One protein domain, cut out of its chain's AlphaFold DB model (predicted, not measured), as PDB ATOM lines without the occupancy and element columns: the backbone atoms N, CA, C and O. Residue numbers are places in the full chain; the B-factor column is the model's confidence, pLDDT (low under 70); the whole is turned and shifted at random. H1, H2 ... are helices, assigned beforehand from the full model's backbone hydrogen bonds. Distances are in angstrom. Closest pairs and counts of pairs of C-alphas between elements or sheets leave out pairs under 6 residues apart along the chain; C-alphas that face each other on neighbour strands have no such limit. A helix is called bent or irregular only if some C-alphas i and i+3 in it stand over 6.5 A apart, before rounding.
ATOM      1  N   PRO A 327       6.193  -6.790 -51.757       93.44
ATOM      2  CA  PRO A 327       6.750  -5.859 -50.794       93.44
ATOM      3  C   PRO A 327       5.820  -4.657 -50.593       93.44
ATOM      4  O   PRO A 327       5.239  -4.126 -51.545       93.44
ATOM      5  N   LYS A 328       5.708  -4.201 -49.348       94.88
ATOM      6  CA  LYS A 328       5.008  -2.962 -48.976       94.88
ATOM      7  C   LYS A 328       5.979  -2.026 -48.286       94.88
ATOM      8  O   LYS A 328       6.927  -2.477 -47.671       94.88
ATOM      9  N   PHE A 329       5.744  -0.722 -48.346       97.00
ATOM     10  CA  PHE A 329       6.546   0.237 -47.588       97.00
ATOM     11  C   PHE A 329       6.055   0.318 -46.131       97.00
ATOM     12  O   PHE A 329       5.524   1.336 -45.694       97.00
ATOM     13  N   HIS A 330       6.147  -0.789 -45.389       97.44
ATOM     14  CA  HIS A 330       5.546  -0.951 -44.064       97.44
ATOM     15  C   HIS A 330       6.495  -0.480 -42.947       97.44
ATOM     16  O   HIS A 330       7.049  -1.266 -42.180       97.44
ATOM     17  N   VAL A 331       6.686   0.839 -42.837       98.00
ATOM     18  CA  VAL A 331       7.638   1.455 -41.885       98.00
ATOM     19  C   VAL A 331       7.369   1.050 -40.432       98.00
ATOM     20  O   VAL A 331       8.306   0.934 -39.640       98.00
ATOM     21  N   ALA A 332       6.110   0.786 -40.073       97.38
ATOM     22  CA  ALA A 332       5.747   0.437 -38.704       97.38
ATOM     23  C   ALA A 332       6.413  -0.842 -38.172       97.38
ATOM     24  O   ALA A 332       6.643  -0.929 -36.965       97.38
ATOM     25  N   GLN A 333       6.834  -1.761 -39.051       97.88
ATOM     26  CA  GLN A 333       7.602  -2.958 -38.682       97.88
ATOM     27  C   GLN A 333       8.868  -2.616 -37.884       97.88
ATOM     28  O   GLN A 333       9.247  -3.350 -36.973       97.88
ATOM     29  N   LEU A 334       9.507  -1.472 -38.162       98.19
ATOM     30  CA  LEU A 334      10.667  -1.007 -37.395       98.19
ATOM     31  C   LEU A 334      10.305  -0.684 -35.948       98.19
ATOM     32  O   LEU A 334      11.012  -1.078 -35.021       98.19
ATOM     33  N   PHE A 335       9.196   0.022 -35.742       98.25
ATOM     34  CA  PHE A 335       8.739   0.401 -34.410       98.25
ATOM     35  C   PHE A 335       8.219  -0.808 -33.635       98.25
ATOM     36  O   PHE A 335       8.490  -0.933 -32.439       98.25
ATOM     37  N   TYR A 336       7.564  -1.743 -34.324       98.06
ATOM     38  CA  TYR A 336       7.154  -3.022 -33.758       98.06
ATOM     39  C   TYR A 336       8.364  -3.857 -33.319       98.06
ATOM     40  O   TYR A 336       8.370  -4.347 -32.193       98.06
ATOM     41  N   ALA A 337       9.424  -3.939 -34.131       98.56
ATOM     42  CA  ALA A 337      10.666  -4.632 -33.776       98.56
ATOM     43  C   ALA A 337      11.393  -3.992 -32.577       98.56
ATOM     44  O   ALA A 337      11.935  -4.690 -31.713       98.56
ATOM     45  N   ILE A 338      11.395  -2.657 -32.503       98.44
ATOM     46  CA  ILE A 338      11.972  -1.902 -31.382       98.44
ATOM     47  C   ILE A 338      11.187  -2.172 -30.089       98.44
ATOM     48  O   ILE A 338      11.797  -2.467 -29.059       98.44
ATOM     49  N   ALA A 339       9.852  -2.121 -30.141       98.38
ATOM     50  CA  ALA A 339       8.995  -2.443 -29.000       98.38
ATOM     51  C   ALA A 339       9.126  -3.912 -28.581       98.38
ATOM     52  O   ALA A 339       9.264  -4.192 -27.395       98.38
ATOM     53  N   PHE A 340       9.161  -4.837 -29.544       98.38
ATOM     54  CA  PHE A 340       9.422  -6.259 -29.317       98.38
ATOM     55  C   PHE A 340      10.742  -6.468 -28.562       98.38
ATOM     56  O   PHE A 340      10.789  -7.180 -27.560       98.38
ATOM     57  N   SER A 341      11.803  -5.778 -28.988       98.44
ATOM     58  CA  SER A 341      13.118  -5.891 -28.352       98.44
ATOM     59  C   SER A 341      13.130  -5.358 -26.921       98.44
ATOM     60  O   SER A 341      13.710  -5.986 -26.036       98.44
ATOM     61  N   ALA A 342      12.465  -4.227 -26.672       98.06
ATOM     62  CA  ALA A 342      12.324  -3.685 -25.325       98.06
ATOM     63  C   ALA A 342      11.456  -4.585 -24.430       98.06
ATOM     64  O   ALA A 342      11.822  -4.830 -23.282       98.06
ATOM     65  N   ALA A 343      10.357  -5.134 -24.959       97.94
ATOM     66  CA  ALA A 343       9.464  -6.036 -24.234       97.94
ATOM     67  C   ALA A 343      10.184  -7.319 -23.790       97.94
ATOM     68  O   ALA A 343      10.089  -7.702 -22.627       97.94
ATOM     69  N   HIS A 344      10.991  -7.932 -24.659       97.88
ATOM     70  CA  HIS A 344      11.801  -9.106 -24.303       97.88
ATOM     71  C   HIS A 344      13.061  -8.775 -23.478       97.88
ATOM     72  O   HIS A 344      13.812  -9.675 -23.114       97.88
ATOM     73  N   SER A 345      13.299  -7.513 -23.130       97.06
ATOM     74  CA  SER A 345      14.382  -7.117 -22.220       97.06
ATOM     75  C   SER A 345      13.900  -6.182 -21.111       97.06
ATOM     76  O   SER A 345      14.690  -5.439 -20.526       97.06
ATOM     77  N   TRP A 346      12.609  -6.253 -20.777       96.31
ATOM     78  CA  TRP A 346      11.963  -5.361 -19.820       96.31
ATOM     79  C   TRP A 346      12.627  -5.315 -18.429       96.31
ATOM     80  O   TRP A 346      12.707  -4.213 -17.881       96.31
ATOM     81  N   PRO A 347      13.198  -6.403 -17.849       96.94
ATOM     82  CA  PRO A 347      13.817  -6.314 -16.525       96.94
ATOM     83  C   PRO A 347      15.050  -5.413 -16.520       96.94
ATOM     84  O   PRO A 347      15.345  -4.761 -15.522       96.94
ATOM     85  N   GLN A 348      15.750  -5.319 -17.655       94.88
ATOM     86  CA  GLN A 348      16.902  -4.426 -17.806       94.88
ATOM     87  C   GLN A 348      16.490  -2.950 -17.844       94.88
ATOM     88  O   GLN A 348      17.329  -2.080 -17.626       94.88
ATOM     89  N   MET A 349      15.216  -2.659 -18.113       93.25
ATOM     90  CA  MET A 349      14.680  -1.301 -18.146       93.25
ATOM     91  C   MET A 349      14.316  -0.783 -16.746       93.25
ATOM     92  O   MET A 349      14.313   0.429 -16.532       93.25
ATOM     93  N   LEU A 350      14.062  -1.680 -15.780       94.38
ATOM     94  CA  LEU A 350      13.567  -1.333 -14.440       94.38
ATOM     95  C   LEU A 350      14.437  -0.317 -13.683       94.38
ATOM     96  O   LEU A 350      13.874   0.667 -13.201       94.38
ATOM     97  N   PRO A 351      15.776  -0.465 -13.588       93.50
ATOM     98  CA  PRO A 351      16.577   0.426 -12.743       93.50
ATOM     99  C   PRO A 351      16.581   1.888 -13.205       93.50
ATOM    100  O   PRO A 351      16.872   2.779 -12.416       93.50
ATOM    101  N   GLY A 352      16.281   2.136 -14.483       91.31
ATOM    102  CA  GLY A 352      16.243   3.469 -15.084       91.31
ATOM    103  C   GLY A 352      14.859   3.883 -15.577       91.31
ATOM    104  O   GLY A 352      14.774   4.846 -16.339       91.31
ATOM    105  N   LEU A 353      13.790   3.171 -15.198       94.44
ATOM    106  CA  LEU A 353      12.466   3.340 -15.803       94.44
ATOM    107  C   LEU A 353      11.929   4.766 -15.644       94.44
ATOM    108  O   LEU A 353      11.494   5.362 -16.622       94.44
ATOM    109  N   LEU A 354      12.021   5.350 -14.446       96.38
ATOM    110  CA  LEU A 354      11.553   6.719 -14.202       96.38
ATOM    111  C   LEU A 354      12.351   7.753 -15.006       96.38
ATOM    112  O   LEU A 354      11.774   8.675 -15.572       96.38
ATOM    113  N   THR A 355      13.668   7.572 -15.129       95.50
ATOM    114  CA  THR A 355      14.518   8.435 -15.964       95.50
ATOM    115  C   THR A 355      14.187   8.291 -17.450       95.50
ATOM    116  O   THR A 355      14.235   9.265 -18.197       95.50
ATOM    117  N   LEU A 356      13.858   7.079 -17.902       94.94
ATOM    118  CA  LEU A 356      13.420   6.831 -19.274       94.94
ATOM    119  C   LEU A 356      12.059   7.480 -19.548       94.94
ATOM    120  O   LEU A 356      11.921   8.171 -20.554       94.94
ATOM    121  N   LEU A 357      11.094   7.335 -18.639       96.81
ATOM    122  CA  LEU A 357       9.790   7.994 -18.742       96.81
ATOM    123  C   LEU A 357       9.932   9.519 -18.735       96.81
ATOM    124  O   LEU A 357       9.333  10.187 -19.572       96.81
ATOM    125  N   GLY A 358      10.791  10.065 -17.868       96.19
ATOM    126  CA  GLY A 358      11.103  11.494 -17.843       96.19
ATOM    127  C   GLY A 358      11.685  12.010 -19.163       96.19
ATOM    128  O   GLY A 358      11.364  13.117 -19.571       96.19
ATOM    129  N   SER A 359      12.462  11.198 -19.892       95.38
ATOM    130  CA  SER A 359      13.010  11.615 -21.195       95.38
ATOM    131  C   SER A 359      11.957  11.773 -22.300       95.38
ATOM    132  O   SER A 359      12.242  12.392 -23.322       95.38
ATOM    133  N   LEU A 360      10.730  11.265 -22.112       96.62
ATOM    134  CA  LEU A 360       9.646  11.423 -23.090       96.62
ATOM    135  C   LEU A 360       9.084  12.847 -23.155       96.62
ATOM    136  O   LEU A 360       8.459  13.194 -24.157       96.62
ATOM    137  N   THR A 361       9.300  13.664 -22.123       96.44
ATOM    138  CA  THR A 361       8.830  15.057 -22.090       96.44
ATOM    139  C   THR A 361       9.832  16.034 -22.706       96.44
ATOM    140  O   THR A 361       9.512  17.205 -22.900       96.44
ATOM    141  N   GLU A 362      11.036  15.572 -23.067       96.38
ATOM    142  CA  GLU A 362      12.027  16.398 -23.752       96.38
ATOM    143  C   GLU A 362      11.513  16.833 -25.142       96.38
ATOM    144  O   GLU A 362      10.967  16.004 -25.876       96.38
ATOM    145  N   PRO A 363      11.756  18.082 -25.594       97.06
ATOM    146  CA  PRO A 363      11.247  18.570 -26.883       97.06
ATOM    147  C   PRO A 363      11.629  17.692 -28.083       97.06
ATOM    148  O   PRO A 363      10.833  17.478 -28.995       97.06
ATOM    149  N   ARG A 364      12.845  17.125 -28.068       95.88
ATOM    150  CA  ARG A 364      13.311  16.189 -29.104       95.88
ATOM    151  C   ARG A 364      12.513  14.885 -29.089       95.88
ATOM    152  O   ARG A 364      12.186  14.368 -30.152       95.88
ATOM    153  N   ALA A 365      12.193  14.364 -27.906       96.44
ATOM    154  CA  ALA A 365      11.387  13.159 -27.765       96.44
ATOM    155  C   ALA A 365       9.934  13.403 -28.186       96.44
ATOM    156  O   ALA A 365       9.350  12.531 -28.823       96.44
ATOM    157  N   LEU A 366       9.363  14.577 -27.900       97.75
ATOM    158  CA  LEU A 366       8.021  14.958 -28.362       97.75
ATOM    159  C   LEU A 366       7.955  15.065 -29.895       97.75
ATOM    160  O   LEU A 366       7.039  14.522 -30.511       97.75
ATOM    161  N   LEU A 367       8.964  15.678 -30.526       97.94
ATOM    162  CA  LEU A 367       9.069  15.730 -31.989       97.94
ATOM    163  C   LEU A 367       9.189  14.327 -32.604       97.94
ATOM    164  O   LEU A 367       8.535  14.023 -33.605       97.94
ATOM    165  N   LEU A 368       9.999  13.456 -31.995       97.44
ATOM    166  CA  LEU A 368      10.118  12.062 -32.423       97.44
ATOM    167  C   LEU A 368       8.794  11.312 -32.260       97.44
ATOM    168  O   LEU A 368       8.412  10.592 -33.173       97.44
ATOM    169  N   GLN A 369       8.067  11.506 -31.159       98.31
ATOM    170  CA  GLN A 369       6.753  10.890 -30.951       98.31
ATOM    171  C   GLN A 369       5.756  11.317 -32.031       98.31
ATOM    172  O   GLN A 369       5.099  10.454 -32.609       98.31
ATOM    173  N   ALA A 370       5.686  12.610 -32.360       98.19
ATOM    174  CA  ALA A 370       4.835  13.105 -33.443       98.19
ATOM    175  C   ALA A 370       5.237  12.507 -34.804       98.19
ATOM    176  O   ALA A 370       4.386  12.043 -35.558       98.19
ATOM    177  N   THR A 371       6.541  12.443 -35.089       98.31
ATOM    178  CA  THR A 371       7.065  11.848 -36.329       98.31
ATOM    179  C   THR A 371       6.709  10.364 -36.427       98.31
ATOM    180  O   THR A 371       6.206   9.912 -37.452       98.31
ATOM    181  N   VAL A 372       6.923   9.603 -35.351       98.44
ATOM    182  CA  VAL A 372       6.575   8.179 -35.281       98.44
ATOM    183  C   VAL A 372       5.068   7.983 -35.437       98.44
ATOM    184  O   VAL A 372       4.667   7.112 -36.202       98.44
ATOM    185  N   ALA A 373       4.240   8.816 -34.802       98.19
ATOM    186  CA  ALA A 373       2.787   8.756 -34.944       98.19
ATOM    187  C   ALA A 373       2.359   8.948 -36.404       98.19
ATOM    188  O   ALA A 373       1.579   8.153 -36.920       98.19
ATOM    189  N   ILE A 374       2.918   9.947 -37.094       98.19
ATOM    190  CA  ILE A 374       2.644  10.199 -38.515       98.19
ATOM    191  C   ILE A 374       3.079   9.004 -39.371       98.19
ATOM    192  O   ILE A 374       2.324   8.556 -40.234       98.19
ATOM    193  N   LEU A 375       4.272   8.455 -39.131       98.12
ATOM    194  CA  LEU A 375       4.772   7.309 -39.892       98.12
ATOM    195  C   LEU A 375       3.915   6.059 -39.668       98.12
ATOM    196  O   LEU A 375       3.547   5.389 -40.627       98.12
ATOM    197  N   VAL A 376       3.557   5.759 -38.421       97.25
ATOM    198  CA  VAL A 376       2.704   4.615 -38.077       97.25
ATOM    199  C   VAL A 376       1.287   4.803 -38.623       97.25
ATOM    200  O   VAL A 376       0.695   3.830 -39.084       97.25
ATOM    201  N   TYR A 377       0.747   6.022 -38.639       97.25
ATOM    202  CA  TYR A 377      -0.565   6.289 -39.229       97.25
ATOM    203  C   TYR A 377      -0.598   5.946 -40.724       97.25
ATOM    204  O   TYR A 377      -1.503   5.247 -41.175       97.25
ATOM    205  N   ASN A 378       0.410   6.410 -41.472       96.62
ATOM    206  CA  ASN A 378       0.436   6.333 -42.936       96.62
ATOM    207  C   ASN A 378       1.020   5.019 -43.483       96.62
ATOM    208  O   ASN A 378       0.641   4.584 -44.569       96.62
ATOM    209  N   PHE A 379       1.936   4.382 -42.747       97.50
ATOM    210  CA  PHE A 379       2.748   3.256 -43.230       97.50
ATOM    211  C   PHE A 379       2.605   1.998 -42.356       97.50
ATOM    212  O   PHE A 379       3.573   1.260 -42.117       97.50
ATOM    213  N   SER A 380       1.381   1.744 -41.883       96.31
ATOM    214  CA  SER A 380       0.989   0.502 -41.207       96.31
ATOM    215  C   SER A 380      -0.073  -0.253 -41.998       96.31
ATOM    216  O   SER A 380      -1.198   0.235 -42.114       96.31
ATOM    217  N   TYR A 381       0.252  -1.455 -42.473       95.44
ATOM    218  CA  TYR A 381      -0.622  -2.243 -43.341       95.44
ATOM    219  C   TYR A 381      -0.951  -3.591 -42.706       95.44
ATOM    220  O   TYR A 381      -0.058  -4.280 -42.224       95.44
ATOM    221  N   ASP A 382      -2.224  -3.973 -42.721       93.88
ATOM    222  CA  ASP A 382      -2.635  -5.354 -42.481       93.88
ATOM    223  C   ASP A 382      -2.314  -6.227 -43.699       93.88
ATOM    224  O   ASP A 382      -2.189  -5.747 -44.829       93.88
ATOM    225  N   HIS A 383      -2.187  -7.529 -43.459       95.06
ATOM    226  CA  HIS A 383      -2.018  -8.540 -44.496       95.06
ATOM    227  C   HIS A 383      -3.223  -9.495 -44.482       95.06
ATOM    228  O   HIS A 383      -3.652  -9.874 -43.392       95.06
ATOM    229  N   PRO A 384      -3.736  -9.978 -45.631       93.88
ATOM    230  CA  PRO A 384      -4.846 -10.935 -45.652       93.88
ATOM    231  C   PRO A 384      -4.608 -12.180 -44.784       93.88
ATOM    232  O   PRO A 384      -5.464 -12.534 -43.982       93.88
ATOM    233  N   TYR A 385      -3.415 -12.785 -44.855       92.56
ATOM    234  CA  TYR A 385      -3.032 -13.898 -43.967       92.56
ATOM    235  C   TYR A 385      -3.078 -13.526 -42.480       92.56
ATOM    236  O   TYR A 385      -3.560 -14.316 -41.679       92.56
ATOM    237  N   LEU A 386      -2.660 -12.306 -42.112       94.50
ATOM    238  CA  LEU A 386      -2.752 -11.839 -40.728       94.50
ATOM    239  C   LEU A 386      -4.202 -11.781 -40.260       94.50
ATOM    240  O   LEU A 386      -4.446 -12.073 -39.105       94.50
ATOM    241  N   LEU A 387      -5.137 -11.367 -41.118       94.00
ATOM    242  CA  LEU A 387      -6.552 -11.218 -40.764       94.00
ATOM    243  C   LEU A 387      -7.331 -12.537 -40.818       94.00
ATOM    244  O   LEU A 387      -8.352 -12.660 -40.144       94.00
ATOM    245  N   ALA A 388      -6.869 -13.498 -41.618       91.38
ATOM    246  CA  ALA A 388      -7.515 -14.794 -41.791       91.38
ATOM    247  C   ALA A 388      -7.064 -15.833 -40.752       91.38
ATOM    248  O   ALA A 388      -7.810 -16.763 -40.460       91.38
ATOM    249  N   ASP A 389      -5.868 -15.682 -40.180       91.94
ATOM    250  CA  ASP A 389      -5.250 -16.719 -39.360       91.94
ATOM    251  C   ASP A 389      -5.249 -16.376 -37.863       91.94
ATOM    252  O   ASP A 389      -4.343 -15.725 -37.339       91.94
ATOM    253  N   ASN A 390      -6.253 -16.875 -37.137       93.88
ATOM    254  CA  ASN A 390      -6.366 -16.688 -35.689       93.88
ATOM    255  C   ASN A 390      -5.463 -17.616 -34.854       93.88
ATOM    256  O   ASN A 390      -5.598 -17.642 -33.630       93.88
ATOM    257  N   ARG A 391      -4.552 -18.376 -35.469       94.19
ATOM    258  CA  ARG A 391      -3.629 -19.274 -34.755       94.19
ATOM    259  C   ARG A 391      -2.423 -18.525 -34.192       94.19
ATOM    260  O   ARG A 391      -1.824 -19.001 -33.233       94.19
ATOM    261  N   HIS A 392      -2.102 -17.349 -34.734       93.50
ATOM    262  CA  HIS A 392      -0.931 -16.557 -34.354       93.50
ATOM    263  C   HIS A 392      -1.269 -15.464 -33.333       93.50
ATOM    264  O   HIS A 392      -2.323 -14.823 -33.402       93.50
ATOM    265  N   PHE A 393      -0.348 -15.156 -32.414       92.19
ATOM    266  CA  PHE A 393      -0.542 -14.038 -31.472       92.19
ATOM    267  C   PHE A 393      -0.639 -12.687 -32.181       92.19
ATOM    268  O   PHE A 393      -1.336 -11.784 -31.707       92.19
ATOM    269  N   THR A 394       0.029 -12.543 -33.325       95.00
ATOM    270  CA  THR A 394      -0.003 -11.319 -34.131       95.00
ATOM    271  C   THR A 394      -1.406 -10.976 -34.611       95.00
ATOM    272  O   THR A 394      -1.747  -9.793 -34.588       95.00
ATOM    273  N   PHE A 395      -2.261 -11.964 -34.916       96.19
ATOM    274  CA  PHE A 395      -3.681 -11.732 -35.220       96.19
ATOM    275  C   PHE A 395      -4.380 -11.006 -34.069       96.19
ATOM    276  O   PHE A 395      -5.047  -9.992 -34.273       96.19
ATOM    277  N   TYR A 396      -4.196 -11.474 -32.831       95.88
ATOM    278  CA  TYR A 396      -4.859 -10.882 -31.667       95.88
ATOM    279  C   TYR A 396      -4.285  -9.521 -31.290       95.88
ATOM    280  O   TYR A 396      -5.047  -8.626 -30.918       95.88
ATOM    281  N   ILE A 397      -2.967  -9.347 -31.398       95.62
ATOM    282  CA  ILE A 397      -2.320  -8.048 -31.178       95.62
ATOM    283  C   ILE A 397      -2.835  -7.043 -32.202       95.62
ATOM    284  O   ILE A 397      -3.225  -5.932 -31.833       95.62
ATOM    285  N   TRP A 398      -2.904  -7.446 -33.471       96.56
ATOM    286  CA  TRP A 398      -3.434  -6.599 -34.524       96.56
ATOM    287  C   TRP A 398      -4.890  -6.240 -34.257       96.56
ATOM    288  O   TRP A 398      -5.213  -5.067 -34.085       96.56
ATOM    289  N   LYS A 399      -5.751  -7.249 -34.111       95.94
ATOM    290  CA  LYS A 399      -7.189  -7.076 -33.894       95.94
ATOM    291  C   LYS A 399      -7.513  -6.179 -32.696       95.94
ATOM    292  O   LYS A 399      -8.454  -5.397 -32.773       95.94
ATOM    293  N   ARG A 400      -6.772  -6.301 -31.588       95.44
ATOM    294  CA  ARG A 400      -7.069  -5.576 -30.339       95.44
ATOM    295  C   ARG A 400      -6.399  -4.210 -30.242       95.44
ATOM    296  O   ARG A 400      -6.981  -3.313 -29.643       95.44
ATOM    297  N   PHE A 401      -5.192  -4.054 -30.788       95.06
ATOM    298  CA  PHE A 401      -4.367  -2.868 -30.536       95.06
ATOM    299  C   PHE A 401      -3.940  -2.127 -31.803       95.06
ATOM    300  O   PHE A 401      -3.807  -0.904 -31.760       95.06
ATOM    301  N   LEU A 402      -3.725  -2.827 -32.923       95.75
ATOM    302  CA  LEU A 402      -3.140  -2.222 -34.128       95.75
ATOM    303  C   LEU A 402      -4.123  -2.022 -35.293       95.75
ATOM    304  O   LEU A 402      -3.783  -1.356 -36.265       95.75
ATOM    305  N   ALA A 403      -5.347  -2.541 -35.214       94.56
ATOM    306  CA  ALA A 403      -6.332  -2.389 -36.284       94.56
ATOM    307  C   ALA A 403      -6.809  -0.932 -36.435       94.56
ATOM    308  O   ALA A 403      -7.015  -0.459 -37.549       94.56
ATOM    309  N   LEU A 404      -6.951  -0.203 -35.322       95.00
ATOM    310  CA  LEU A 404      -7.388   1.194 -35.321       95.00
ATOM    311  C   LEU A 404      -6.185   2.143 -35.485       95.00
ATOM    312  O   LEU A 404      -5.317   2.167 -34.607       95.00
ATOM    313  N   PRO A 405      -6.137   2.985 -36.542       95.44
ATOM    314  CA  PRO A 405      -5.030   3.915 -36.766       95.44
ATOM    315  C   PRO A 405      -4.741   4.836 -35.577       95.44
ATOM    316  O   PRO A 405      -3.587   4.973 -35.186       95.44
ATOM    317  N   SER A 406      -5.774   5.402 -34.947       94.12
ATOM    318  CA  SER A 406      -5.611   6.290 -33.788       94.12
ATOM    319  C   SER A 406      -4.981   5.575 -32.588       94.12
ATOM    320  O   SER A 406      -4.108   6.133 -31.924       94.12
ATOM    321  N   LEU A 407      -5.373   4.318 -32.342       95.06
ATOM    322  CA  LEU A 407      -4.810   3.513 -31.258       95.06
ATOM    323  C   LEU A 407      -3.347   3.154 -31.546       95.06
ATOM    324  O   LEU A 407      -2.501   3.321 -30.671       95.06
ATOM    325  N   ARG A 408      -3.011   2.790 -32.793       94.75
ATOM    326  CA  ARG A 408      -1.611   2.607 -33.221       94.75
ATOM    327  C   ARG A 408      -0.756   3.838 -32.938       94.75
ATOM    328  O   ARG A 408       0.328   3.716 -32.371       94.75
ATOM    329  N   CYS A 409      -1.248   5.019 -33.303       96.75
ATOM    330  CA  CYS A 409      -0.535   6.274 -33.079       96.75
ATOM    331  C   CYS A 409      -0.324   6.562 -31.592       96.75
ATOM    332  O   CYS A 409       0.728   7.088 -31.224       96.75
ATOM    333  N   SER A 410      -1.269   6.170 -30.733       96.50
ATOM    334  CA  SER A 410      -1.134   6.350 -29.283       96.50
ATOM    335  C   SER A 410       0.026   5.553 -28.666       96.50
ATOM    336  O   SER A 410       0.497   5.920 -27.594       96.50
ATOM    337  N   PHE A 411       0.562   4.531 -29.354       97.69
ATOM    338  CA  PHE A 411       1.764   3.801 -28.924       97.69
ATOM    339  C   PHE A 411       3.088   4.504 -29.272       97.69
ATOM    340  O   PHE A 411       4.155   4.021 -28.893       97.69
ATOM    341  N   SER A 412       3.070   5.665 -29.931       98.06
ATOM    342  CA  SER A 412       4.294   6.419 -30.259       98.06
ATOM    343  C   SER A 412       5.210   6.723 -29.062       98.06
ATOM    344  O   SER A 412       6.424   6.547 -29.206       98.06
ATOM    345  N   PRO A 413       4.699   7.084 -27.865       98.19
ATOM    346  CA  PRO A 413       5.527   7.223 -26.666       98.19
ATOM    347  C   PRO A 413       6.249   5.920 -26.299       98.19
ATOM    348  O   PRO A 413       7.434   5.946 -25.974       98.19
ATOM    349  N   LEU A 414       5.576   4.767 -26.420       97.75
ATOM    350  CA  LEU A 414       6.167   3.451 -26.159       97.75
ATOM    351  C   LEU A 414       7.289   3.131 -27.157       97.75
ATOM    352  O   LEU A 414       8.342   2.631 -26.751       97.75
ATOM    353  N   TYR A 415       7.104   3.444 -28.442       98.25
ATOM    354  CA  TYR A 415       8.140   3.246 -29.462       98.25
ATOM    355  C   TYR A 415       9.377   4.114 -29.200       98.25
ATOM    356  O   TYR A 415      10.502   3.615 -29.262       98.25
ATOM    357  N   VAL A 416       9.189   5.389 -28.841       98.44
ATOM    358  CA  VAL A 416      10.296   6.310 -28.527       98.44
ATOM    359  C   VAL A 416      11.003   5.929 -27.222       98.44
ATOM    360  O   VAL A 416      12.238   5.951 -27.168       98.44
ATOM    361  N   LEU A 417      10.259   5.497 -26.198       98.12
ATOM    362  CA  LEU A 417      10.815   4.960 -24.951       98.12
ATOM    363  C   LEU A 417      11.710   3.746 -25.234       98.12
ATOM    364  O   LEU A 417      12.863   3.694 -24.798       98.12
ATOM    365  N   SER A 418      11.192   2.806 -26.026       98.31
ATOM    366  CA  SER A 418      11.883   1.576 -26.419       98.31
ATOM    367  C   SER A 418      13.150   1.878 -27.224       98.31
ATOM    368  O   SER A 418      14.218   1.352 -26.914       98.31
ATOM    369  N   ALA A 419      13.080   2.789 -28.201       97.94
ATOM    370  CA  ALA A 419      14.243   3.217 -28.981       97.94
ATOM    371  C   ALA A 419      15.319   3.872 -28.097       97.94
ATOM    372  O   ALA A 419      16.514   3.602 -28.248       97.94
ATOM    373  N   THR A 420      14.899   4.696 -27.135       97.00
ATOM    374  CA  THR A 420      15.800   5.353 -26.179       97.00
ATOM    375  C   THR A 420      16.502   4.331 -25.288       97.00
ATOM    376  O   THR A 420      17.718   4.417 -25.094       97.00
ATOM    377  N   PHE A 421      15.768   3.332 -24.791       97.12
ATOM    378  CA  PHE A 421      16.322   2.219 -24.023       97.12
ATOM    379  C   PHE A 421      17.347   1.412 -24.842       97.12
ATOM    380  O   PHE A 421      18.494   1.265 -24.410       97.12
ATOM    381  N   LEU A 422      16.986   0.981 -26.056       97.44
ATOM    382  CA  LEU A 422      17.869   0.247 -26.974       97.44
ATOM    383  C   LEU A 422      19.163   1.023 -27.290       97.44
ATOM    384  O   LEU A 422      20.257   0.442 -27.300       97.44
ATOM    385  N   ASN A 423      19.059   2.338 -27.512       96.19
ATOM    386  CA  ASN A 423      20.208   3.200 -27.794       96.19
ATOM    387  C   ASN A 423      21.119   3.384 -26.568       96.19
ATOM    388  O   ASN A 423      22.348   3.312 -26.700       96.19
ATOM    389  N   LYS A 424      20.536   3.581 -25.376       95.19
ATOM    390  CA  LYS A 424      21.290   3.668 -24.113       95.19
ATOM    391  C   LYS A 424      22.014   2.356 -23.815       95.19
ATOM    392  O   LYS A 424      23.186   2.392 -23.455       95.19
ATOM    393  N   ALA A 425      21.384   1.208 -24.061       96.06
ATOM    394  CA  ALA A 425      21.993  -0.109 -23.863       96.06
ATOM    395  C   ALA A 425      23.178  -0.396 -24.811       96.06
ATOM    396  O   ALA A 425      23.950  -1.322 -24.591       96.06
ATOM    397  N   THR A 426      23.368   0.399 -25.863       96.12
ATOM    398  CA  THR A 426      24.443   0.216 -26.853       96.12
ATOM    399  C   THR A 426      25.395   1.412 -26.901       96.12
ATOM    400  O   THR A 426      26.035   1.658 -27.917       96.12
ATOM    401  N   TRP A 427      25.511   2.194 -25.822       94.25
ATOM    402  CA  TRP A 427      26.330   3.421 -25.780       94.25
ATOM    403  C   TRP A 427      27.804   3.222 -26.185       94.25
ATOM    404  O   TRP A 427      28.409   4.132 -26.741       94.25
ATOM    405  N   HIS A 428      28.365   2.037 -25.937       92.50
ATOM    406  CA  HIS A 428      29.750   1.682 -26.262       92.50
ATOM    407  C   HIS A 428      29.960   1.319 -27.745       92.50
ATOM    408  O   HIS A 428      31.098   1.195 -28.194       92.50
ATOM    409  N   ILE A 429      28.880   1.125 -28.510       93.19
ATOM    410  CA  ILE A 429      28.937   0.795 -29.934       93.19
ATOM    411  C   ILE A 429      29.072   2.087 -30.740       93.19
ATOM    412  O   ILE A 429      28.290   3.025 -30.576       93.19
ATOM    413  N   HIS A 430      30.050   2.118 -31.647       92.19
ATOM    414  CA  HIS A 430      30.291   3.265 -32.518       92.19
ATOM    415  C   HIS A 430      29.048   3.615 -33.360       92.19
ATOM    416  O   HIS A 430      28.402   2.726 -33.917       92.19
ATOM    417  N   VAL A 431      28.755   4.912 -33.515       93.38
ATOM    418  CA  VAL A 431      27.543   5.416 -34.196       93.38
ATOM    419  C   VAL A 431      27.368   4.861 -35.612       93.38
ATOM    420  O   VAL A 431      26.260   4.503 -35.992       93.38
ATOM    421  N   PHE A 432      28.466   4.689 -36.356       94.06
ATOM    422  CA  PHE A 432      28.457   4.059 -37.682       94.06
ATOM    423  C   PHE A 432      27.785   2.678 -37.674       94.06
ATOM    424  O   PHE A 432      26.903   2.421 -38.484       94.06
ATOM    425  N   HIS A 433      28.142   1.805 -36.724       94.50
ATOM    426  CA  HIS A 433      27.563   0.463 -36.632       94.50
ATOM    427  C   HIS A 433      26.091   0.503 -36.211       94.50
ATOM    428  O   HIS A 433      25.314  -0.329 -36.668       94.50
ATOM    429  N   LYS A 434      25.685   1.487 -35.397       95.88
ATOM    430  CA  LYS A 434      24.270   1.697 -35.046       95.88
ATOM    431  C   LYS A 434      23.439   2.104 -36.262       95.88
ATOM    432  O   LYS A 434      22.367   1.549 -36.473       95.88
ATOM    433  N   ILE A 435      23.948   3.041 -37.067       96.94
ATOM    434  CA  ILE A 435      23.302   3.467 -38.316       96.94
ATOM    435  C   ILE A 435      23.231   2.290 -39.288       96.94
ATOM    436  O   ILE A 435      22.168   2.012 -39.829       96.94
ATOM    437  N   LEU A 436      24.332   1.556 -39.459       96.94
ATOM    438  CA  LEU A 436      24.381   0.404 -40.357       96.94
ATOM    439  C   LEU A 436      23.409  -0.705 -39.934       96.94
ATOM    440  O   LEU A 436      22.741  -1.284 -40.786       96.94
ATOM    441  N   PHE A 437      23.278  -0.958 -38.630       98.00
ATOM    442  CA  PHE A 437      22.269  -1.863 -38.082       98.00
ATOM    443  C   PHE A 437      20.842  -1.364 -38.354       98.00
ATOM    444  O   PHE A 437      20.013  -2.138 -38.819       98.00
ATOM    445  N   ALA A 438      20.558  -0.075 -38.136       98.31
ATOM    446  CA  ALA A 438      19.245   0.505 -38.421       98.31
ATOM    447  C   ALA A 438      18.878   0.421 -39.914       98.31
ATOM    448  O   ALA A 438      17.741   0.095 -40.244       98.31
ATOM    449  N   VAL A 439      19.844   0.645 -40.810       98.44
ATOM    450  CA  VAL A 439      19.685   0.467 -42.262       98.44
ATOM    451  C   VAL A 439      19.443  -1.005 -42.616       98.44
ATOM    452  O   VAL A 439      18.558  -1.302 -43.415       98.44
ATOM    453  N   GLY A 440      20.166  -1.936 -41.986       98.50
ATOM    454  CA  GLY A 440      19.928  -3.372 -42.150       98.50
ATOM    455  C   GLY A 440      18.511  -3.778 -41.733       98.50
ATOM    456  O   GLY A 440      17.804  -4.442 -42.492       98.50
ATOM    457  N   CYS A 441      18.046  -3.301 -40.577       98.62
ATOM    458  CA  CYS A 441      16.664  -3.485 -40.128       98.62
ATOM    459  C   CYS A 441      15.663  -2.844 -41.097       98.62
ATOM    460  O   CYS A 441      14.640  -3.446 -41.396       98.62
ATOM    461  N   PHE A 442      15.954  -1.651 -41.626       98.56
ATOM    462  CA  PHE A 442      15.089  -0.978 -42.597       98.56
ATOM    463  C   PHE A 442      14.865  -1.847 -43.837       98.56
ATOM    464  O   PHE A 442      13.723  -2.152 -44.170       98.56
ATOM    465  N   PHE A 443      15.938  -2.311 -44.478       98.06
ATOM    466  CA  PHE A 443      15.827  -3.090 -45.715       98.06
ATOM    467  C   PHE A 443      15.301  -4.515 -45.517       98.06
ATOM    468  O   PHE A 443      14.794  -5.103 -46.467       98.06
ATOM    469  N   THR A 444      15.396  -5.073 -44.309       97.38
ATOM    470  CA  THR A 444      14.859  -6.411 -44.008       97.38
ATOM    471  C   THR A 444      13.416  -6.388 -43.511       97.38
ATOM    472  O   THR A 444      12.668  -7.310 -43.823       97.38
ATOM    473  N   LEU A 445      13.010  -5.356 -42.764       98.19
ATOM    474  CA  LEU A 445      11.701  -5.304 -42.106       98.19
ATOM    475  C   LEU A 445      10.676  -4.454 -42.854       98.19
ATOM    476  O   LEU A 445       9.523  -4.858 -42.940       98.19
ATOM    477  N   VAL A 446      11.059  -3.295 -43.400       98.00
ATOM    478  CA  VAL A 446      10.089  -2.385 -44.037       98.00
ATOM    479  C   VAL A 446       9.401  -3.032 -45.238       98.00
ATOM    480  O   VAL A 446       8.181  -2.908 -45.307       98.00
ATOM    481  N   PRO A 447      10.102  -3.756 -46.139       97.12
ATOM    482  CA  PRO A 447       9.458  -4.445 -47.257       97.12
ATOM    483  C   PRO A 447       8.504  -5.572 -46.841       97.12
ATOM    484  O   PRO A 447       7.654  -5.963 -47.641       97.12
ATOM    485  N   ALA A 448       8.643  -6.117 -45.627       95.12
ATOM    486  CA  ALA A 448       7.840  -7.238 -45.162       95.12
ATOM    487  C   ALA A 448       6.402  -6.779 -44.878       95.12
ATOM    488  O   ALA A 448       6.134  -6.065 -43.910       95.12
ATOM    489  N   HIS A 449       5.462  -7.190 -45.733       94.62
ATOM    490  CA  HIS A 449       4.051  -6.813 -45.603       94.62
ATOM    491  C   HIS A 449       3.390  -7.494 -44.393       94.62
ATOM    492  O   HIS A 449       2.645  -6.851 -43.663       94.62
ATOM    493  N   LEU A 450       3.690  -8.767 -44.131       94.81
ATOM    494  CA  LEU A 450       3.094  -9.502 -43.016       94.81
ATOM    495  C   LEU A 450       3.637  -9.023 -41.657       94.81
ATOM    496  O   LEU A 450       4.842  -9.039 -41.418       94.81
ATOM    497  N   PHE A 451       2.761  -8.632 -40.730       95.50
ATOM    498  CA  PHE A 451       3.155  -8.374 -39.342       95.50
ATOM    499  C   PHE A 451       3.415  -9.700 -38.615       95.50
ATOM    500  O   PHE A 451       2.482 -10.365 -38.161       95.50
ATOM    501  N   GLU A 452       4.689 -10.076 -38.497       93.25
ATOM    502  CA  GLU A 452       5.099 -11.332 -37.876       93.25
ATOM    503  C   GLU A 452       6.372 -11.206 -37.035       93.25
ATOM    504  O   GLU A 452       7.396 -10.686 -37.480       93.25
ATOM    505  N   MET A 453       6.331 -11.730 -35.804       94.75
ATOM    506  CA  MET A 453       7.432 -11.580 -34.846       94.75
ATOM    507  C   MET A 453       8.701 -12.342 -35.240       94.75
ATOM    508  O   MET A 453       9.795 -11.957 -34.823       94.75
ATOM    509  N   ARG A 454       8.588 -13.384 -36.079       95.88
ATOM    510  CA  ARG A 454       9.741 -14.145 -36.597       95.88
ATOM    511  C   ARG A 454      10.741 -13.245 -37.325       95.88
ATOM    512  O   ARG A 454      11.948 -13.450 -37.218       95.88
ATOM    513  N   TYR A 455      10.268 -12.194 -37.998       96.81
ATOM    514  CA  TYR A 455      11.139 -11.254 -38.713       96.81
ATOM    515  C   TYR A 455      12.059 -10.467 -37.771       96.81
ATOM    516  O   TYR A 455      13.134 -10.022 -38.176       96.81
ATOM    517  N   TYR A 456      11.691 -10.340 -36.495       98.25
ATOM    518  CA  TYR A 456      12.456  -9.582 -35.505       98.25
ATOM    519  C   TYR A 456      13.551 -10.398 -34.818       98.25
ATOM    520  O   TYR A 456      14.347  -9.809 -34.088       98.25
ATOM    521  N   ILE A 457      13.637 -11.713 -35.063       98.56
ATOM    522  CA  ILE A 457      14.622 -12.597 -34.423       98.56
ATOM    523  C   ILE A 457      16.050 -12.082 -34.658       98.56
ATOM    524  O   ILE A 457      16.760 -11.802 -33.694       98.56
ATOM    525  N   ILE A 458      16.479 -11.906 -35.915       98.56
ATOM    526  CA  ILE A 458      17.852 -11.458 -36.213       98.56
ATOM    527  C   ILE A 458      18.138 -10.064 -35.619       98.56
ATOM    528  O   ILE A 458      19.125  -9.945 -34.885       98.56
ATOM    529  N   PRO A 459      17.299  -9.027 -35.848       98.50
ATOM    530  CA  PRO A 459      17.470  -7.724 -35.205       98.50
ATOM    531  C   PRO A 459      17.590  -7.799 -33.680       98.50
ATOM    532  O   PRO A 459      18.532  -7.241 -33.111       98.50
ATOM    533  N   TYR A 460      16.676  -8.515 -33.017       98.69
ATOM    534  CA  TYR A 460      16.678  -8.657 -31.564       98.69
ATOM    535  C   TYR A 460      17.954  -9.332 -31.074       98.69
ATOM    536  O   TYR A 460      18.592  -8.823 -30.157       98.69
ATOM    537  N   VAL A 461      18.358 -10.449 -31.682       98.75
ATOM    538  CA  VAL A 461      19.526 -11.205 -31.223       98.75
ATOM    539  C   VAL A 461      20.821 -10.419 -31.431       98.75
ATOM    540  O   VAL A 461      21.638 -10.350 -30.507       98.75
ATOM    541  N   ILE A 462      20.999  -9.770 -32.588       98.44
ATOM    542  CA  ILE A 462      22.158  -8.897 -32.842       98.44
ATOM    543  C   ILE A 462      22.212  -7.775 -31.798       98.44
ATOM    544  O   ILE A 462      23.250  -7.568 -31.156       98.44
ATOM    545  N   TRP A 463      21.091  -7.081 -31.576       98.38
ATOM    546  CA  TRP A 463      21.025  -6.031 -30.565       98.38
ATOM    547  C   TRP A 463      21.319  -6.591 -29.168       98.38
ATOM    548  O   TRP A 463      22.227  -6.106 -28.493       98.38
ATOM    549  N   ARG A 464      20.630  -7.651 -28.742       98.12
ATOM    550  CA  ARG A 464      20.697  -8.162 -27.372       98.12
ATOM    551  C   ARG A 464      22.073  -8.701 -27.009       98.12
ATOM    552  O   ARG A 464      22.542  -8.453 -25.892       98.12
ATOM    553  N   LEU A 465      22.729  -9.409 -27.931       97.62
ATOM    554  CA  LEU A 465      24.088  -9.912 -27.727       97.62
ATOM    555  C   LEU A 465      25.125  -8.782 -27.731       97.62
ATOM    556  O   LEU A 465      26.146  -8.911 -27.057       97.62
ATOM    557  N   SER A 466      24.868  -7.660 -28.405       96.44
ATOM    558  CA  SER A 466      25.755  -6.487 -28.376       96.44
ATOM    559  C   SER A 466      25.490  -5.537 -27.194       96.44
ATOM    560  O   SER A 466      26.391  -4.827 -26.757       96.44
ATOM    561  N   ALA A 467      24.284  -5.549 -26.622       96.50
ATOM    562  CA  ALA A 467      23.855  -4.618 -25.581       96.50
ATOM    563  C   ALA A 467      24.562  -4.821 -24.227       96.50
ATOM    564  O   ALA A 467      24.796  -5.946 -23.767       96.50
ATOM    565  N   THR A 468      24.854  -3.717 -23.536       94.44
ATOM    566  CA  THR A 468      25.294  -3.733 -22.138       94.44
ATOM    567  C   THR A 468      24.219  -4.314 -21.241       94.44
ATOM    568  O   THR A 468      23.027  -4.175 -21.494       94.44
ATOM    569  N   ILE A 469      24.665  -4.938 -20.162       88.38
ATOM    570  CA  ILE A 469      23.812  -5.547 -19.146       88.38
ATOM    571  C   ILE A 469      23.949  -4.762 -17.849       88.38
ATOM    572  O   ILE A 469      25.005  -4.179 -17.587       88.38
ATOM    573  N   HIS A 470      22.909  -4.763 -17.020       83.94
ATOM    574  CA  HIS A 470      23.062  -4.243 -15.670       83.94
ATOM    575  C   HIS A 470      24.018  -5.118 -14.847       83.94
ATOM    576  O   HIS A 470      24.105  -6.334 -15.028       83.94
ATOM    577  N   ARG A 471      24.718  -4.488 -13.895       77.88
ATOM    578  CA  ARG A 471      25.677  -5.159 -12.999       77.88
ATOM    579  C   ARG A 471      25.022  -6.243 -12.130       77.88
ATOM    580  O   ARG A 471      25.678  -7.213 -11.756       77.88
TER     581      ARG A 471
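What this domain is: This is residues 327 to 471 of the 513 residues of a protein of Caenorhabditis tropicalis (UniProt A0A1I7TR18). H1 sits in the core, with H7, H9 and the last residues of H8 packed on it at steep angles. H3 covers the first residues of H7 and has H6 side by side with it; the kinked H2 crosses H7 towards one end of the longest axis, and H4 and H5 make the other end. The printed part has 145 residues with nine named helices, H1 to H9 in chain order, and no named strand; the class is all helix, and the helix packing is mostly crossed, with 2 of 7 tilted pairs shallow. It is compact, with a radius of gyration of the C-alphas of 15.1 A, and only just elongated, spanning 45 by 30 by 26 A.

How they stand to each other: H3, residues 363 to 378, with its residues 372 to 377 alone touches H6, residues 405 to 410, at a shallow tilt of 19 degrees, opposite ways; the closest C-alphas, of Ala 373 and Cys 409, are 4.5 A apart. H3 also touches residues 412 to 416 of H7, residues 412 to 424, at a steep tilt of 59 degrees, closest at the C-alphas of Gln 369 and Ser 412, 5.1 A. H7 touches H2, residues 346 to 361, at 62 degrees, a steep tilt, with the C-alphas of Leu 356 and Leu 417 closest at 6.5 A. H1, residues 332 to 343, and H7 are the hubs, touching three helices each; they touch each other at a steep tilt of 62 degrees, closest at the C-alphas of Ala 342 and Ser 418, 5.4 A. H1 touches H9, residues 453 to 466, with residues 337 to 341 alone, the C-alphas of Ser 341 and Tyr 460 being closest at 5.5 A. Residues 333 to 334 of H1 touch residues 441 to 445 of H8, residues 431 to 445; the closest C-alphas, of Gln 333 and Leu 445, are 5.8 A apart. H8 and H9 form a helical hairpin at 13 degrees, a shallow tilt, but only just touch, with 3 pairs of C-alphas within 8 A, closest at Cys 441 and Pro 459, 6.5 A. H5, residues 393 to 402, only just touches H4, residues 384 to 388, and H6, each only at the corner with 3 pairs; its closest C-alphas are Phe 395 to Leu 386, 5.6 A, and Leu 402 to Arg 408, 5.1 A. H1 and H5 are apart. Each O i to N i+4 pair is within hydrogen-bond range in H1, H3, H4, H5, H6, H7 and H8, against 5 of 12 in H2, where 10 of 13 O i to N i+3 pairs are, and 7 of 10 in H9.

Where its parts are: H3 is 22.9 A long, from C-alpha 363 at (11.247, 18.570, -26.883). H2 is 20.8 A, H8 20.7 A, H9 20.1 A, H7 18.3 A and H1 16.3 A, the last from C-alpha 332 at (5.747, 0.437, -38.704). H9 ends at C-alpha 466, (25.755, -6.487, -28.376). H2 has a kink of 76 degrees near residue 353 and is irregular, with C-alphas 351 and 354 8.2 A apart; H9 is irregular too, with C-alphas 455 and 458 7.2 A apart.

The domain as a whole: The two C-alphas farthest apart, of Pro 384 and Arg 471, are 45.1 A from each other. The printed part has no cut and no long link; H7 to H8 and H8 to H9 are short links, the others tight. The mean pLDDT of the printed part is 96.1, and no printed residue is under 70.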